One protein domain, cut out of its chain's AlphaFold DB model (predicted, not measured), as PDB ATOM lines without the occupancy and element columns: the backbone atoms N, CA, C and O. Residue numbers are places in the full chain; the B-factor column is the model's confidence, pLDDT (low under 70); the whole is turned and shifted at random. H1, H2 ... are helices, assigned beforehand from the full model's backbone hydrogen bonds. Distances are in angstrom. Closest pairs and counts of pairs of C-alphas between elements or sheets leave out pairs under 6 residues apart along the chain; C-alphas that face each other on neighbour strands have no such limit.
ATOM      1  N   VAL A  61      43.041  15.732  -4.280       59.81
ATOM      2  CA  VAL A  61      43.123  14.262  -4.465       59.81
ATOM      3  C   VAL A  61      41.800  13.619  -3.995       59.81
ATOM      4  O   VAL A  61      41.807  12.731  -3.145       59.81
ATOM      5  N   PRO A  62      40.615  14.092  -4.437       70.81
ATOM      6  CA  PRO A  62      39.368  13.810  -3.739       70.81
ATOM      7  C   PRO A  62      38.853  12.434  -4.108       70.81
ATOM      8  O   PRO A  62      38.321  11.751  -3.249       70.81
ATOM      9  N   LEU A  63      39.033  12.007  -5.362       78.38
ATOM     10  CA  LEU A  63      38.448  10.761  -5.836       78.38
ATOM     11  C   LEU A  63      39.193   9.556  -5.277       78.38
ATOM     12  O   LEU A  63      38.574   8.701  -4.673       78.38
ATOM     13  N   GLU A  64      40.518   9.508  -5.391       76.75
ATOM     14  CA  GLU A  64      41.310   8.401  -4.835       76.75
ATOM     15  C   GLU A  64      41.157   8.300  -3.312       76.75
ATOM     16  O   GLU A  64      40.980   7.200  -2.796       76.75
ATOM     17  N   LEU A  65      41.145   9.431  -2.594       76.00
ATOM     18  CA  LEU A  65      40.941   9.443  -1.144       76.00
ATOM     19  C   LEU A  65      39.504   9.070  -0.754       76.00
ATOM     20  O   LEU A  65      39.313   8.327   0.208       76.00
ATOM     21  N   ALA A  66      38.495   9.555  -1.486       80.44
ATOM     22  CA  ALA A  66      37.107   9.149  -1.277       80.44
ATOM     23  C   ALA A  66      36.961   7.642  -1.497       80.44
ATOM     24  O   ALA A  66      36.380   6.960  -0.658       80.44
ATOM     25  N   MET A  67      37.564   7.104  -2.560       80.50
ATOM     26  CA  MET A  67      37.551   5.673  -2.847       80.50
ATOM     27  C   MET A  67      38.319   4.859  -1.796       80.50
ATOM     28  O   MET A  67      37.812   3.823  -1.382       80.50
ATOM     29  N   ASP A  68      39.475   5.319  -1.301       80.12
ATOM     30  CA  ASP A  68      40.234   4.661  -0.213       80.12
ATOM     31  C   ASP A  68      39.409   4.599   1.087       80.12
ATOM     32  O   ASP A  68      39.334   3.561   1.753       80.12
ATOM     33  N   ARG A  69      38.710   5.691   1.428       80.00
ATOM     34  CA  ARG A  69      37.816   5.740   2.598       80.00
ATOM     35  C   ARG A  69      36.598   4.832   2.423       80.00
ATOM     36  O   ARG A  69      36.259   4.088   3.345       80.00
ATOM     37  N   LEU A  70      35.972   4.849   1.245       78.12
ATOM     38  CA  LEU A  70      34.859   3.957   0.908       78.12
ATOM     39  C   LEU A  70      35.293   2.484   0.941       78.12
ATOM     40  O   LEU A  70      34.538   1.636   1.414       78.12
ATOM     41  N   GLU A  71      36.512   2.172   0.500       77.81
ATOM     42  CA  GLU A  71      37.089   0.825   0.534       77.81
ATOM     43  C   GLU A  71      37.311   0.338   1.966       77.81
ATOM     44  O   GLU A  71      36.874  -0.763   2.320       77.81
ATOM     45  N   THR A  72      37.902   1.191   2.805       79.44
ATOM     46  CA  THR A  72      38.108   0.923   4.235       79.44
ATOM     47  C   THR A  72      36.777   0.614   4.922       79.44
ATOM     48  O   THR A  72      36.652  -0.372   5.652       79.44
ATOM     49  N   TYR A  73      35.744   1.407   4.629       74.94
ATOM     50  CA  TYR A  73      34.410   1.206   5.185       74.94
ATOM     51  C   TYR A  73      33.737  -0.068   4.643       74.94
ATOM     52  O   TYR A  73      33.181  -0.860   5.407       74.94
ATOM     53  N   TYR A  74      33.855  -0.335   3.339       73.12
ATOM     54  CA  TYR A  74      33.339  -1.556   2.715       73.12
ATOM     55  C   TYR A  74      33.932  -2.824   3.349       73.12
ATOM     56  O   TYR A  74      33.201  -3.788   3.605       73.12
ATOM     57  N   ARG A  75      35.239  -2.828   3.651       72.81
ATOM     58  CA  ARG A  75      35.901  -3.933   4.369       72.81
ATOM     59  C   ARG A  75      35.331  -4.147   5.760       72.81
ATOM     60  O   ARG A  75      35.089  -5.294   6.130       72.81
ATOM     61  N   ALA A  76      35.145  -3.061   6.505       77.44
ATOM     62  CA  ALA A  76      34.693  -3.112   7.887       77.44
ATOM     63  C   ALA A  76      33.241  -3.600   8.000       77.44
ATOM     64  O   ALA A  76      32.931  -4.399   8.879       77.44
ATOM     65  N   PHE A  77      32.361  -3.172   7.087       68.06
ATOM     66  CA  PHE A  77      30.920  -3.374   7.251       68.06
ATOM     67  C   PHE A  77      30.300  -4.473   6.375       68.06
ATOM     68  O   PHE A  77      29.194  -4.902   6.691       68.06
ATOM     69  N   ARG A  78      30.968  -4.971   5.314       62.38
ATOM     70  CA  ARG A  78      30.510  -6.095   4.450       62.38
ATOM     71  C   ARG A  78      29.006  -6.066   4.061       62.38
ATOM     72  O   ARG A  78      28.385  -7.116   3.908       62.38
ATOM     73  N   ARG A  79      28.390  -4.891   3.878       60.41
ATOM     74  CA  ARG A  79      26.945  -4.748   3.581       60.41
ATOM     75  C   ARG A  79      26.692  -4.142   2.199       60.41
ATOM     76  O   ARG A  79      27.391  -3.227   1.779       60.41
ATOM     77  N   ASN A  80      25.642  -4.621   1.523       64.31
ATOM     78  CA  ASN A  80      25.214  -4.146   0.197       64.31
ATOM     79  C   ASN A  80      24.803  -2.661   0.185       64.31
ATOM     80  O   ASN A  80      25.048  -1.984  -0.805       64.31
ATOM     81  N   ILE A  81      24.283  -2.145   1.304       61.62
ATOM     82  CA  ILE A  81      23.852  -0.742   1.474       61.62
ATOM     83  C   ILE A  81      24.997   0.244   1.187       61.62
ATOM     84  O   ILE A  81      24.790   1.319   0.631       61.62
ATOM     85  N   VAL A  82      26.235  -0.151   1.497       67.69
ATOM     86  CA  VAL A  82      27.427   0.674   1.270       67.69
ATOM     87  C   VAL A  82      27.719   0.861  -0.219       67.69
ATOM     88  O   VAL A  82      28.255   1.895  -0.608       67.69
ATOM     89  N   LYS A  83      27.364  -0.119  -1.062       71.69
ATOM     90  CA  LYS A  83      27.655  -0.070  -2.501       71.69
ATOM     91  C   LYS A  83      26.854   1.026  -3.197       71.69
ATOM     92  O   LYS A  83      27.442   1.830  -3.905       71.69
ATOM     93  N   GLU A  84      25.550   1.090  -2.944       78.69
ATOM     94  CA  GLU A  84      24.666   2.076  -3.582       78.69
ATOM     95  C   GLU A  84      25.013   3.512  -3.165       78.69
ATOM     96  O   GLU A  84      25.011   4.425  -3.988       78.69
ATOM     97  N   GLY A  85      25.352   3.721  -1.887       81.62
ATOM     98  CA  GLY A  85      25.807   5.025  -1.400       81.62
ATOM     99  C   GLY A  85      27.139   5.446  -2.026       81.62
ATOM    100  O   GLY A  85      27.267   6.571  -2.504       81.62
ATOM    101  N   ALA A  86      28.109   4.528  -2.074       79.25
ATOM    102  CA  ALA A  86      29.409   4.765  -2.697       79.25
ATOM    103  C   ALA A  86      29.270   5.141  -4.178       79.25
ATOM    104  O   ALA A  86      29.851   6.129  -4.618       79.25
ATOM    105  N   GLU A  87      28.461   4.396  -4.932       84.38
ATOM    106  CA  GLU A  87      28.207   4.652  -6.349       84.38
ATOM    107  C   GLU A  87      27.652   6.067  -6.581       84.38
ATOM    108  O   GLU A  87      28.194   6.817  -7.394       84.38
ATOM    109  N   LYS A  88      26.630   6.473  -5.814       86.38
ATOM    110  CA  LYS A  88      26.033   7.817  -5.906       86.38
ATOM    111  C   LYS A  88      27.048   8.923  -5.624       86.38
ATOM    112  O   LYS A  88      27.085   9.913  -6.353       86.38
ATOM    113  N   ILE A  89      27.887   8.748  -4.601       84.50
ATOM    114  CA  ILE A  89      28.933   9.719  -4.250       84.50
ATOM    115  C   ILE A  89      29.948   9.844  -5.391       84.50
ATOM    116  O   ILE A  89      30.298  10.955  -5.780       84.50
ATOM    117  N   VAL A  90      30.399   8.724  -5.964       86.06
ATOM    118  CA  VAL A  90      31.366   8.736  -7.073       86.06
ATOM    119  C   VAL A  90      30.784   9.411  -8.308       86.06
ATOM    120  O   VAL A  90      31.445  10.270  -8.890       86.06
ATOM    121  N   ARG A  91      29.543   9.073  -8.682       89.69
ATOM    122  CA  ARG A  91      28.846   9.702  -9.815       89.69
ATOM    123  C   ARG A  91      28.775  11.215  -9.638       89.69
ATOM    124  O   ARG A  91      29.222  11.944 -10.520       89.69
ATOM    125  N   LEU A  92      28.332  11.671  -8.467       88.75
ATOM    126  CA  LEU A  92      28.256  13.090  -8.136       88.75
ATOM    127  C   LEU A  92      29.625  13.783  -8.232       88.75
ATOM    128  O   LEU A  92      29.727  14.856  -8.822       88.75
ATOM    129  N   LEU A  93      30.684  13.189  -7.672       87.56
ATOM    130  CA  LEU A  93      32.030  13.771  -7.716       87.56
ATOM    131  C   LEU A  93      32.515  13.957  -9.159       87.56
ATOM    132  O   LEU A  93      33.008  15.025  -9.521       87.56
ATOM    133  N   VAL A  94      32.354  12.938  -9.999       89.19
ATOM    134  CA  VAL A  94      32.769  12.998 -11.407       89.19
ATOM    135  C   VAL A  94      31.929  14.011 -12.193       89.19
ATOM    136  O   VAL A  94      32.471  14.774 -12.994       89.19
ATOM    137  N   GLU A  95      30.622  14.077 -11.934       88.56
ATOM    138  CA  GLU A  95      29.717  15.072 -12.526       88.56
ATOM    139  C   GLU A  95      30.075  16.505 -12.127       88.56
ATOM    140  O   GLU A  95      29.968  17.415 -12.948       88.56
ATOM    141  N   LYS A  96      30.584  16.707 -10.907       88.00
ATOM    142  CA  LYS A  96      31.125  17.989 -10.433       88.00
ATOM    143  C   LYS A  96      32.529  18.305 -10.967       88.00
ATOM    144  O   LYS A  96      33.119  19.304 -10.570       88.00
ATOM    145  N   GLY A  97      33.062  17.498 -11.886       87.12
ATOM    146  CA  GLY A  97      34.315  17.789 -12.581       87.12
ATOM    147  C   GLY A  97      35.553  17.118 -11.985       87.12
ATOM    148  O   GLY A  97      36.664  17.417 -12.415       87.12
ATOM    149  N   VAL A  98      35.403  16.211 -11.015       86.25
ATOM    150  CA  VAL A  98      36.549  15.472 -10.465       86.25
ATOM    151  C   VAL A  98      37.070  14.460 -11.507       86.25
ATOM    152  O   VAL A  98      36.284  13.773 -12.159       86.25
ATOM    153  N   ARG A  99      38.398  14.381 -11.684       85.94
ATOM    154  CA  ARG A  99      39.093  13.560 -12.704       85.94
ATOM    155  C   ARG A  99      40.063  12.526 -12.099       85.94
ATOM    156  O   ARG A  99      40.505  12.658 -10.957       85.94
ATOM    157  N   CYS A 100      40.421  11.525 -12.901       81.12
ATOM    158  CA  CYS A 100      41.373  10.439 -12.699       81.12
ATOM    159  C   CYS A 100      42.578  10.598 -13.643       81.12
ATOM    160  O   CYS A 100      42.405  10.890 -14.814       81.12
ATOM    161  N   PRO A 101      43.785  10.215 -13.218       68.69
ATOM    162  CA  PRO A 101      44.420  10.533 -11.947       68.69
ATOM    163  C   PRO A 101      45.114  11.898 -12.037       68.69
ATOM    164  O   PRO A 101      45.862  12.161 -12.974       68.69
ATOM    165  N   LEU A 102      44.984  12.727 -10.998       55.03
ATOM    166  CA  LEU A 102      45.742  13.982 -10.865       55.03
ATOM    167  C   LEU A 102      47.206  13.765 -10.438       55.03
ATOM    168  O   LEU A 102      47.917  14.731 -10.153       55.03
ATOM    169  N   THR A 103      47.678  12.515 -10.366       50.59
ATOM    170  CA  THR A 103      49.037  12.179  -9.925       50.59
ATOM    171  C   THR A 103      50.086  12.618 -10.948       50.59
ATOM    172  O   THR A 103      50.681  11.814 -11.660       50.59
ATOM    173  N   ARG A 104      50.412  13.913 -10.938       49.47
ATOM    174  CA  ARG A 104      51.809  14.312 -11.099       49.47
ATOM    175  C   ARG A 104      52.578  13.691  -9.930       49.47
ATOM    176  O   ARG A 104      52.146  13.863  -8.788       49.47
ATOM    177  N   HIS A 113      50.732   4.243  -2.787       56.16
ATOM    178  CA  HIS A 113      49.612   3.934  -1.900       56.16
ATOM    179  C   HIS A 113      48.220   4.250  -2.453       56.16
ATOM    180  O   HIS A 113      47.249   4.084  -1.720       56.16
ATOM    181  N   LEU A 114      48.080   4.702  -3.701       68.88
ATOM    182  CA  LEU A 114      46.772   5.162  -4.177       68.88
ATOM    183  C   LEU A 114      45.946   4.020  -4.772       68.88
ATOM    184  O   LEU A 114      46.354   3.328  -5.710       68.88
ATOM    185  N   VAL A 115      44.769   3.830  -4.178       81.69
ATOM    186  CA  VAL A 115      43.707   2.969  -4.692       81.69
ATOM    187  C   VAL A 115      43.257   3.521  -6.040       81.69
ATOM    188  O   VAL A 115      42.951   4.705  -6.150       81.69
ATOM    189  N   SER A 116      43.210   2.671  -7.068       88.50
ATOM    190  CA  SER A 116      42.723   3.070  -8.388       88.50
ATOM    191  C   SER A 116      41.204   3.231  -8.349       88.50
ATOM    192  O   SER A 116      40.495   2.247  -8.100       88.50
ATOM    193  N   PRO A 117      40.678   4.438  -8.631       89.19
ATOM    194  CA  PRO A 117      39.240   4.666  -8.649       89.19
ATOM    195  C   PRO A 117      38.536   3.808  -9.703       89.19
ATOM    196  O   PRO A 117      37.459   3.278  -9.443       89.19
ATOM    197  N   LEU A 118      39.175   3.607 -10.862       92.25
ATOM    198  CA  LEU A 118      38.644   2.759 -11.927       92.25
ATOM    199  C   LEU A 118      38.566   1.290 -11.489       92.25
ATOM    200  O   LEU A 118      37.537   0.652 -11.682       92.25
ATOM    201  N   LEU A 119      39.595   0.764 -10.816       90.19
ATOM    202  CA  LEU A 119      39.546  -0.600 -10.276       90.19
ATOM    203  C   LEU A 119      38.444  -0.790  -9.236       90.19
ATOM    204  O   LEU A 119      37.834  -1.859  -9.170       90.19
ATOM    205  N   MET A 120      38.188   0.227  -8.416       86.88
ATOM    206  CA  MET A 120      37.071   0.188  -7.478       86.88
ATOM    207  C   MET A 120      35.717   0.217  -8.181       86.88
ATOM    208  O   MET A 120      34.852  -0.576  -7.817       86.88
ATOM    209  N   ALA A 121      35.555   1.046  -9.215       90.19
ATOM    210  CA  ALA A 121      34.353   1.034 -10.043       90.19
ATOM    211  C   ALA A 121      34.109  -0.355 -10.653       90.19
ATOM    212  O   ALA A 121      33.019  -0.911 -10.512       90.19
ATOM    213  N   CYS A 122      35.150  -0.982 -11.209       91.69
ATOM    214  CA  CYS A 122      35.049  -2.344 -11.724       91.69
ATOM    215  C   CYS A 122      34.664  -3.354 -10.623       91.69
ATOM    216  O   CYS A 122      33.838  -4.238 -10.839       91.69
ATOM    217  N   ARG A 123      35.205  -3.209  -9.404       85.88
ATOM    218  CA  ARG A 123      34.867  -4.066  -8.250       85.88
ATOM    219  C   ARG A 123      33.408  -3.922  -7.803       85.88
ATOM    220  O   ARG A 123      32.856  -4.874  -7.246       85.88
ATOM    221  N   TYR A 124      32.783  -2.766  -8.020       85.00
ATOM    222  CA  TYR A 124      31.361  -2.581  -7.729       85.00
ATOM    223  C   TYR A 124      30.447  -3.335  -8.698       85.00
ATOM    224  O   TYR A 124      29.312  -3.634  -8.329       85.00
ATOM    225  N   GLY A 125      30.960  -3.757  -9.857       87.88
ATOM    226  CA  GLY A 125      30.186  -4.549 -10.807       87.88
ATOM    227  C   GLY A 125      29.214  -3.704 -11.629       87.88
ATOM    228  O   GLY A 125      28.185  -4.229 -12.036       87.88
ATOM    229  N   ASP A 126      29.498  -2.414 -11.823       90.00
ATOM    230  CA  ASP A 126      28.644  -1.478 -12.558       90.00
ATOM    231  C   ASP A 126      29.349  -0.981 -13.842       90.00
ATOM    232  O   ASP A 126      30.254  -0.140 -13.760       90.00
ATOM    233  N   PRO A 127      28.961  -1.492 -15.028       93.25
ATOM    234  CA  PRO A 127      29.519  -1.057 -16.308       93.25
ATOM    235  C   PRO A 127      29.306   0.436 -16.601       93.25
ATOM    236  O   PRO A 127      30.174   1.064 -17.208       93.25
ATOM    237  N   ASP A 128      28.198   1.029 -16.146       94.44
ATOM    238  CA  ASP A 128      27.894   2.443 -16.391       94.44
ATOM    239  C   ASP A 128      28.790   3.347 -15.550       94.44
ATOM    240  O   ASP A 128      29.226   4.407 -16.006       94.44
ATOM    241  N   LEU A 129      29.106   2.921 -14.325       93.44
ATOM    242  CA  LEU A 129      30.093   3.604 -13.500       93.44
ATOM    243  C   LEU A 129      31.482   3.539 -14.147       93.44
ATOM    244  O   LEU A 129      32.171   4.552 -14.203       93.44
ATOM    245  N   VAL A 130      31.887   2.379 -14.674       95.56
ATOM    246  CA  VAL A 130      33.165   2.226 -15.394       95.56
ATOM    247  C   VAL A 130      33.224   3.154 -16.608       95.56
ATOM    248  O   VAL A 130      34.212   3.870 -16.777       95.56
ATOM    249  N   ARG A 131      32.148   3.208 -17.400       96.56
ATOM    250  CA  ARG A 131      32.031   4.124 -18.540       96.56
ATOM    251  C   ARG A 131      32.182   5.580 -18.115       96.56
ATOM    252  O   ARG A 131      33.005   6.301 -18.668       96.56
ATOM    253  N   LEU A 132      31.451   5.989 -17.080       95.62
ATOM    254  CA  LEU A 132      31.519   7.339 -16.526       95.62
ATOM    255  C   LEU A 132      32.933   7.694 -16.035       95.62
ATOM    256  O   LEU A 132      33.390   8.817 -16.249       95.62
ATOM    257  N   MET A 133      33.651   6.749 -15.429       94.19
ATOM    258  CA  MET A 133      35.023   6.964 -14.965       94.19
ATOM    259  C   MET A 133      36.005   7.181 -16.120       94.19
ATOM    260  O   MET A 133      36.857   8.061 -16.039       94.19
ATOM    261  N   VAL A 134      35.897   6.420 -17.206       95.69
ATOM    262  CA  VAL A 134      36.802   6.589 -18.353       95.69
ATOM    263  C   VAL A 134      36.425   7.825 -19.178       95.69
ATOM    264  O   VAL A 134      37.282   8.658 -19.450       95.69
ATOM    265  N   GLU A 135      35.144   8.002 -19.513       95.62
ATOM    266  CA  GLU A 135      34.684   9.078 -20.405       95.62
ATOM    267  C   GLU A 135      34.669  10.454 -19.728       95.62
ATOM    268  O   GLU A 135      35.098  11.441 -20.322       95.62
ATOM    269  N   LYS A 136      34.162  10.546 -18.490       94.06
ATOM    270  CA  LYS A 136      34.032  11.830 -17.781       94.06
ATOM    271  C   LYS A 136      35.156  12.067 -16.798       94.06
ATOM    272  O   LYS A 136      35.551  13.213 -16.630       94.06
ATOM    273  N   ALA A 137      35.644  11.030 -16.119       91.75
ATOM    274  CA  ALA A 137      36.759  11.193 -15.195       91.75
ATOM    275  C   ALA A 137      38.124  11.075 -15.891       91.75
ATOM    276  O   ALA A 137      39.116  11.268 -15.210       91.75
ATOM    277  N   GLU A 138      38.212  10.819 -17.201       92.69
ATOM    278  CA  GLU A 138      39.487  10.676 -17.934       92.69
ATOM    279  C   GLU A 138      40.382   9.547 -17.377       92.69
ATOM    280  O   GLU A 138      41.610   9.577 -17.477       92.69
ATOM    281  N   ALA A 139      39.777   8.525 -16.759       92.31
ATOM    282  CA  ALA A 139      40.522   7.381 -16.256       92.31
ATOM    283  C   ALA A 139      41.112   6.559 -17.412       92.31
ATOM    284  O   ALA A 139      40.382   6.075 -18.268       92.31
ATOM    285  N   ASP A 140      42.427   6.337 -17.389       92.69
ATOM    286  CA  ASP A 140      43.103   5.464 -18.353       92.69
ATOM    287  C   ASP A 140      42.764   3.979 -18.080       92.69
ATOM    288  O   ASP A 140      43.130   3.459 -17.013       92.69
ATOM    289  N   PRO A 141      42.100   3.270 -19.018       95.12
ATOM    290  CA  PRO A 141      41.701   1.874 -18.843       95.12
ATOM    291  C   PRO A 141      42.874   0.884 -18.852       95.12
ATOM    292  O   PRO A 141      42.705  -0.256 -18.422       95.12
ATOM    293  N   ASN A 142      44.064   1.307 -19.287       92.62
ATOM    294  CA  ASN A 142      45.285   0.497 -19.301       92.62
ATOM    295  C   ASN A 142      46.195   0.766 -18.101       92.62
ATOM    296  O   ASN A 142      47.188   0.060 -17.884       92.62
ATOM    297  N   ARG A 143      45.876   1.784 -17.296       89.75
ATOM    298  CA  ARG A 143      46.707   2.164 -16.160       89.75
ATOM    299  C   ARG A 143      46.536   1.178 -15.014       89.75
ATOM    300  O   ARG A 143      45.480   1.079 -14.390       89.75
ATOM    301  N   ALA A 144      47.624   0.487 -14.690       88.75
ATOM    302  CA  ALA A 144      47.673  -0.381 -13.526       88.75
ATOM    303  C   ALA A 144      47.477   0.416 -12.227       88.75
ATOM    304  O   ALA A 144      47.994   1.524 -12.062       88.75
ATOM    305  N   GLY A 145      46.763  -0.178 -11.276       87.56
ATOM    306  CA  GLY A 145      46.555   0.398  -9.953       87.56
ATOM    307  C   GLY A 145      46.225  -0.658  -8.911       87.56
ATOM    308  O   GLY A 145      46.247  -1.851  -9.197       87.56
ATOM    309  N   ARG A 146      45.947  -0.242  -7.676       85.75
ATOM    310  CA  ARG A 146      45.685  -1.162  -6.558       85.75
ATOM    311  C   ARG A 146      44.239  -1.052  -6.091       85.75
ATOM    312  O   ARG A 146      43.641   0.013  -6.182       85.75
ATOM    313  N   TYR A 147      43.686  -2.138  -5.562       78.19
ATOM    314  CA  TYR A 147      42.374  -2.115  -4.902       78.19
ATOM    315  C   TYR A 147      42.468  -1.667  -3.448       78.19
ATOM    316  O   TYR A 147      41.510  -1.158  -2.888       78.19
ATOM    317  N   CYS A 148      43.617  -1.926  -2.835       77.25
ATOM    318  CA  CYS A 148      43.973  -1.555  -1.478       77.25
ATOM    319  C   CYS A 148      45.492  -1.499  -1.350       77.25
ATOM    320  O   CYS A 148      46.208  -2.051  -2.196       77.25
ATOM    321  N   ARG A 149      45.975  -0.935  -0.245       75.31
ATOM    322  CA  ARG A 149      47.409  -0.741   0.022       75.31
ATOM    323  C   ARG A 149      48.234  -2.022  -0.129       75.31
ATOM    324  O   ARG A 149      49.267  -1.997  -0.788       75.31
ATOM    325  N   ASP A 150      47.715  -3.149   0.349       80.19
ATOM    326  CA  ASP A 150      48.457  -4.422   0.348       80.19
ATOM    327  C   ASP A 150      48.299  -5.249  -0.942       80.19
ATOM    328  O   ASP A 150      48.902  -6.309  -1.094       80.19
ATOM    329  N   SER A 151      47.466  -4.806  -1.893       81.94
ATOM    330  CA  SER A 151      47.213  -5.567  -3.123       81.94
ATOM    331  C   SER A 151      48.256  -5.265  -4.188       81.94
ATOM    332  O   SER A 151      48.616  -4.107  -4.383       81.94
ATOM    333  N   ALA A 152      48.709  -6.285  -4.921       85.06
ATOM    334  CA  ALA A 152      49.525  -6.083  -6.118       85.06
ATOM    335  C   ALA A 152      48.776  -5.215  -7.136       85.06
ATOM    336  O   ALA A 152      47.574  -5.424  -7.343       85.06
ATOM    337  N   ALA A 153      49.494  -4.277  -7.760       86.56
ATOM    338  CA  ALA A 153      48.929  -3.454  -8.813       86.56
ATOM    339  C   ALA A 153      48.487  -4.339  -9.984       86.56
ATOM    340  O   ALA A 153      49.222  -5.245 -10.372       86.56
ATOM    341  N   LYS A 154      47.285  -4.089 -10.497       87.44
ATOM    342  CA  LYS A 154      46.700  -4.772 -11.649       87.44
ATOM    343  C   LYS A 154      46.113  -3.754 -12.594       87.44
ATOM    344  O   LYS A 154      45.657  -2.692 -12.165       87.44
TER     345      LYS A 154
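This is residues 61 to 104 and 113 to 154 of the 360 residues of an uncharacterized protein of Chromera velia CCMP2878 (UniProt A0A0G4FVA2). Two helical hairpins stand side by side, the long one made of H1 and H2 and the shorter one of H3 and H4, with H3 beside H1 and H4 beside H2. The turn of the long hairpin, residues 75 to 81, sticks out beyond the short one, and a tail without named elements, residues 136 to 154, leaves H4 and loops past H3 on the side away from H2. The printed part has 86 residues with four named helices, H1 to H4 in chain order, and no named strand; the class is all helix. It is compact, with a radius of gyration of the C-alphas of 11.8 A and spans of 31 by 27 by 22 A.

H1, residues 62 to 77, is the longest helix by residues, 22.1 A from C-alpha 62 at (39.368, 13.810, -3.739) to C-alpha 77. H2, residues 81 to 95, measures 21.9 A. H3 is residues 117 to 124, 10.7 A, and H4 is residues 127 to 135, 12.1 A, ending with C-alpha 135 at (34.684, 9.078, -20.405).

H1 and H2 form a hairpin and touch, closest at the C-alphas of Tyr 74 and Val 82, 6.5 A apart, at a shallow tilt of 3 degrees, opposite ways. H1 touches H3 with residues 63 to 67 alone; the closest C-alphas, of Glu 64 and Pro 117, are 5.7 A apart. H3 and H4 form the second hairpin and touch, with the C-alphas of Ala 121 and Val 130 closest at 5.6 A. H4 touches H2, the same way at a shallow tilt of 26 degrees, with the C-alphas of Arg 91 and Leu 129 closest at 7.2 A. H1 and H4 are apart. In H1, H3 and H4 every O i to N i+4 pair is within hydrogen-bond range; in H2, 10 of 11.

The C-alphas farthest apart, of Arg 79 and Arg 104, are 34.6 A apart. Residues 105 to 112 are not printed, and C-alphas 104 and 113 are 14.0 A apart across this cut. The links H1 to H2 and H3 to H4 are tight. The pLDDT is under 70 at residues 61, 77 to 82, 101 to 104 and 113 to 114.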